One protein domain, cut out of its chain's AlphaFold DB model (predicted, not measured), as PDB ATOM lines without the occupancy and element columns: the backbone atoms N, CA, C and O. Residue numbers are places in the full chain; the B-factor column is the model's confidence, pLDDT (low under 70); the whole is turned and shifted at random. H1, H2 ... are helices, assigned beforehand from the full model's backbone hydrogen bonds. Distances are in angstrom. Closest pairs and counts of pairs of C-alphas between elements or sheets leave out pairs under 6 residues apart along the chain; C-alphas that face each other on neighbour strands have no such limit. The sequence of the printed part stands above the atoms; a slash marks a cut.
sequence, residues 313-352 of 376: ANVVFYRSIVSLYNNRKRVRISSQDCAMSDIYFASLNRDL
ATOM      1  N   ALA A 313      11.136  27.555  28.107       90.56
ATOM      2  CA  ALA A 313      11.934  28.756  27.859       90.56
ATOM      3  C   ALA A 313      12.147  29.615  29.120       90.56
ATOM      4  O   ALA A 313      13.108  30.386  29.170       90.56
ATOM      5  N   ASN A 314      11.307  29.443  30.146       92.31
ATOM      6  CA  ASN A 314      11.474  30.092  31.447       92.31
ATOM      7  C   ASN A 314      12.644  29.506  32.259       92.31
ATOM      8  O   ASN A 314      13.128  30.140  33.193       92.31
ATOM      9  N   VAL A 315      13.139  28.316  31.904       93.81
ATOM     10  CA  VAL A 315      14.291  27.680  32.551       93.81
ATOM     11  C   VAL A 315      15.575  28.081  31.817       93.81
ATOM     12  O   VAL A 315      15.724  27.829  30.620       93.81
ATOM     13  N   VAL A 316      16.539  28.668  32.538       93.06
ATOM     14  CA  VAL A 316      17.788  29.232  31.974       93.06
ATOM     15  C   VAL A 316      18.538  28.229  31.088       93.06
ATOM     16  O   VAL A 316      18.942  28.564  29.976       93.06
ATOM     17  N   PHE A 317      18.669  26.982  31.548       91.88
ATOM     18  CA  PHE A 317      19.336  25.914  30.800       91.88
ATOM     19  C   PHE A 317      18.667  25.642  29.441       91.88
ATOM     20  O   PHE A 317      19.331  25.598  28.405       91.88
ATOM     21  N   TYR A 318      17.336  25.540  29.422       92.81
ATOM     22  CA  TYR A 318      16.572  25.334  28.192       92.81
ATOM     23  C   TYR A 318      16.616  26.540  27.270       92.81
ATOM     24  O   TYR A 318      16.697  26.369  26.054       92.81
ATOM     25  N   ARG A 319      16.611  27.757  27.819       92.94
ATOM     26  CA  ARG A 319      16.734  28.985  27.028       92.94
ATOM     27  C   ARG A 319      18.020  28.990  26.199       92.94
ATOM     28  O   ARG A 319      17.973  29.335  25.018       92.94
ATOM     29  N   SER A 320      19.137  28.538  26.772       92.56
ATOM     30  CA  SER A 320      20.413  28.393  26.058       92.56
ATOM     31  C   SER A 320      20.327  27.370  24.921       92.56
ATOM     32  O   SER A 320      20.715  27.670  23.792       92.56
ATOM     33  N   ILE A 321      19.746  26.193  25.175       90.81
ATOM     34  CA  ILE A 321      19.569  25.141  24.155       90.81
ATOM     35  C   ILE A 321      18.660  25.619  23.017       90.81
ATOM     36  O   ILE A 321      18.987  25.463  21.838       90.81
ATOM     37  N   VAL A 322      17.524  26.231  23.356       89.19
ATOM     38  CA  VAL A 322      16.549  26.739  22.383       89.19
ATOM     39  C   VAL A 322      17.151  27.870  21.547       89.19
ATOM     40  O   VAL A 322      16.909  27.911  20.341       89.19
ATOM     41  N   SER A 323      17.974  28.741  22.138       90.56
ATOM     42  CA  SER A 323      18.711  29.785  21.410       90.56
ATOM     43  C   SER A 323      19.636  29.183  20.343       90.56
ATOM     44  O   SER A 323      19.552  29.549  19.168       90.56
ATOM     45  N   LEU A 324      20.438  28.176  20.710       89.19
ATOM     46  CA  LEU A 324      21.325  27.473  19.774       89.19
ATOM     47  C   LEU A 324      20.546  26.766  18.656       89.19
ATOM     48  O   LEU A 324      20.929  26.827  17.485       89.19
ATOM     49  N   TYR A 325      19.428  26.124  19.001       86.00
ATOM     50  CA  TYR A 325      18.564  25.454  18.032       86.00
ATOM     51  C   TYR A 325      17.907  26.446  17.056       86.00
ATOM     52  O   TYR A 325      17.910  26.226  15.842       86.00
ATOM     53  N   ASN A 326      17.377  27.563  17.562       84.94
ATOM     54  CA  ASN A 326      16.714  28.587  16.753       84.94
ATOM     55  C   ASN A 326      17.687  29.304  15.810       84.94
ATOM     56  O   ASN A 326      17.310  29.595  14.674       84.94
ATOM     57  N   ASN A 327      18.938  29.521  16.229       86.69
ATOM     58  CA  ASN A 327      19.974  30.088  15.364       86.69
ATOM     59  C   ASN A 327      20.241  29.196  14.142       86.69
ATOM     60  O   ASN A 327      20.387  29.705  13.034       86.69
ATOM     61  N   ARG A 328      20.199  27.864  14.303       81.25
ATOM     62  CA  ARG A 328      20.277  26.932  13.164       81.25
ATOM     63  C   ARG A 328      19.001  26.924  12.324       81.25
ATOM     64  O   ARG A 328      19.083  26.841  11.100       81.25
ATOM     65  N   LYS A 329      17.819  26.999  12.949       70.12
ATOM     66  CA  LYS A 329      16.540  26.921  12.221       70.12
ATOM     67  C   LYS A 329      16.244  28.191  11.411       70.12
ATOM     68  O   LYS A 329      15.688  28.060  10.327       70.12
ATOM     69  N   ARG A 330      16.683  29.388  11.839       66.12
ATOM     70  CA  ARG A 330      16.567  30.629  11.032       66.12
ATOM     71  C   ARG A 330      17.193  30.512   9.641       66.12
ATOM     72  O   ARG A 330      16.744  31.190   8.732       66.12
ATOM     73  N   VAL A 331      18.167  29.621   9.466       66.81
ATOM     74  CA  VAL A 331      18.821  29.377   8.171       66.81
ATOM     75  C   VAL A 331      18.012  28.416   7.279       66.81
ATOM     76  O   VAL A 331      18.251  28.347   6.080       66.81
ATOM     77  N   ARG A 332      17.039  27.666   7.827       58.97
ATOM     78  CA  ARG A 332      16.316  26.592   7.111       58.97
ATOM     79  C   ARG A 332      14.791  26.690   7.095       58.97
ATOM     80  O   ARG A 332      14.172  25.880   6.409       58.97
ATOM     81  N   ILE A 333      14.163  27.624   7.813       53.19
ATOM     82  CA  ILE A 333      12.708  27.831   7.692       53.19
ATOM     83  C   ILE A 333      12.442  28.579   6.382       53.19
ATOM     84  O   ILE A 333      12.232  29.786   6.354       53.19
ATOM     85  N   SER A 334      12.467  27.821   5.288       53.31
ATOM     86  CA  SER A 334      11.619  28.080   4.131       53.31
ATOM     87  C   SER A 334      10.159  28.046   4.604       53.31
ATOM     88  O   SER A 334       9.819  27.306   5.529       53.31
ATOM     89  N   SER A 335       9.314  28.878   4.009       56.09
ATOM     90  CA  SER A 335       7.979  29.356   4.417       56.09
ATOM     91  C   SER A 335       6.892  28.324   4.799       56.09
ATOM     92  O   SER A 335       5.748  28.704   5.046       56.09
ATOM     93  N   GLN A 336       7.200  27.032   4.881       54.38
ATOM     94  CA  GLN A 336       6.222  25.944   4.868       54.38
ATOM     95  C   GLN A 336       5.723  25.500   6.262       54.38
ATOM     96  O   GLN A 336       4.558  25.139   6.403       54.38
ATOM     97  N   ASP A 337       6.553  25.579   7.310       51.69
ATOM     98  CA  ASP A 337       6.175  25.148   8.675       51.69
ATOM     99  C   ASP A 337       5.303  26.187   9.407       51.69
ATOM    100  O   ASP A 337       4.359  25.826  10.112       51.69
ATOM    101  N   CYS A 338       5.594  27.484   9.230       53.59
ATOM    102  CA  CYS A 338       4.783  28.564   9.811       53.59
ATOM    103  C   CYS A 338       3.384  28.574   9.181       53.59
ATOM    104  O   CYS A 338       2.382  28.713   9.881       53.59
ATOM    105  N   ALA A 339       3.313  28.252   7.883       54.47
ATOM    106  CA  ALA A 339       2.058  28.113   7.168       54.47
ATOM    107  C   ALA A 339       1.137  27.054   7.789       54.47
ATOM    108  O   ALA A 339      -0.060  27.247   7.749       54.47
ATOM    109  N   MET A 340       1.605  25.964   8.409       52.38
ATOM    110  CA  MET A 340       0.683  24.918   8.891       52.38
ATOM    111  C   MET A 340      -0.036  25.284  10.207       52.38
ATOM    112  O   MET A 340      -1.207  24.941  10.389       52.38
ATOM    113  N   SER A 341       0.649  26.011  11.097       54.75
ATOM    114  CA  SER A 341       0.060  26.621  12.302       54.75
ATOM    115  C   SER A 341      -0.821  27.814  11.933       54.75
ATOM    116  O   SER A 341      -1.945  27.936  12.421       54.75
ATOM    117  N   ASP A 342      -0.357  28.650  11.004       56.62
ATOM    118  CA  ASP A 342      -1.138  29.790  10.536       56.62
ATOM    119  C   ASP A 342      -2.328  29.346   9.692       56.62
ATOM    120  O   ASP A 342      -3.373  29.953   9.807       56.62
ATOM    121  N   ILE A 343      -2.265  28.242   8.942       60.56
ATOM    122  CA  ILE A 343      -3.427  27.652   8.257       60.56
ATOM    123  C   ILE A 343      -4.465  27.198   9.284       60.56
ATOM    124  O   ILE A 343      -5.651  27.315   9.010       60.56
ATOM    125  N   TYR A 344      -4.068  26.713  10.468       59.12
ATOM    126  CA  TYR A 344      -5.021  26.339  11.518       59.12
ATOM    127  C   TYR A 344      -5.807  27.553  12.022       59.12
ATOM    128  O   TYR A 344      -7.040  27.544  11.983       59.12
ATOM    129  N   PHE A 345      -5.106  28.609  12.443       61.88
ATOM    130  CA  PHE A 345      -5.765  29.822  12.922       61.88
ATOM    131  C   PHE A 345      -6.407  30.605  11.784       61.88
ATOM    132  O   PHE A 345      -7.477  31.155  11.979       61.88
ATOM    133  N   ALA A 346      -5.843  30.602  10.583       64.38
ATOM    134  CA  ALA A 346      -6.415  31.249   9.413       64.38
ATOM    135  C   ALA A 346      -7.648  30.511   8.896       64.38
ATOM    136  O   ALA A 346      -8.573  31.188   8.471       64.38
ATOM    137  N   SER A 347      -7.728  29.172   8.950       64.31
ATOM    138  CA  SER A 347      -8.980  28.466   8.625       64.31
ATOM    139  C   SER A 347     -10.033  28.726   9.695       64.31
ATOM    140  O   SER A 347     -11.151  29.068   9.336       64.31
ATOM    141  N   LEU A 348      -9.678  28.669  10.986       68.00
ATOM    142  CA  LEU A 348     -10.608  29.004  12.069       68.00
ATOM    143  C   LEU A 348     -11.098  30.457  11.946       68.00
ATOM    144  O   LEU A 348     -12.292  30.726  12.016       68.00
ATOM    145  N   ASN A 349     -10.191  31.401  11.706       73.12
ATOM    146  CA  ASN A 349     -10.506  32.820  11.583       73.12
ATOM    147  C   ASN A 349     -11.246  33.118  10.267       73.12
ATOM    148  O   ASN A 349     -12.122  33.977  10.238       73.12
ATOM    149  N   ARG A 350     -10.980  32.375   9.182       71.88
ATOM    150  CA  ARG A 350     -11.760  32.411   7.931       71.88
ATOM    151  C   ARG A 350     -13.182  31.888   8.153       71.88
ATOM    152  O   ARG A 350     -14.123  32.532   7.699       71.88
ATOM    153  N   ASP A 351     -13.357  30.798   8.893       69.31
ATOM    154  CA  ASP A 351     -14.678  30.235   9.202       69.31
ATOM    155  C   ASP A 351     -15.484  31.148  10.142       69.31
ATOM    156  O   ASP A 351     -16.685  31.353   9.942       69.31
ATOM    157  N   LEU A 352     -14.824  31.781  11.118       72.62
ATOM    158  CA  LEU A 352     -15.437  32.781  11.999       72.62
ATOM    159  C   LEU A 352     -15.763  34.092  11.259       72.62
ATOM    160  O   LEU A 352     -16.838  34.665  11.452       72.62
TER     161      LEU A 352
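AT A GLANCE: This is residues 313 to 352 of the 376 residues of the protein "G protein-coupled receptor" of Pristionchus pacificus (UniProt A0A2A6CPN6). Two helices, H1 and then H2, are the arms of a wide open V, with the link of residues 330 to 335 at its base and no contact between the arms. The printed part has 40 residues with two named helices and no named strand, and its class is all helix. It is extended, with a radius of gyration of the C-alphas of 14.5 A, and flat, spanning 40 by 24 by 7 A.

HOW THE PARTS SIT: H1, residues 316 to 329, and H2, residues 336 to 352, are apart. A short link joins them. In H1 every O i to N i+4 pair is within hydrogen-bond range; in H2 11 of 13 are. H2 has a kink of 34 degrees near residue 343.

IN THESE COORDINATES: H1 runs 19.9 A from C-alpha 316 at (17.788, 29.232, 31.974) to C-alpha 329. H2 runs 23.8 A from C-alpha 336 to C-alpha 352 at (-15.437, 32.781, 11.999).

THE WHOLE: The two C-alphas farthest apart, those of Phe 317 and Asp 351, are 40.5 A apart. The printed part has no cut. Mean pLDDT of the printed part is 72.7; residues 330 to 348 and residue 351 are under 70.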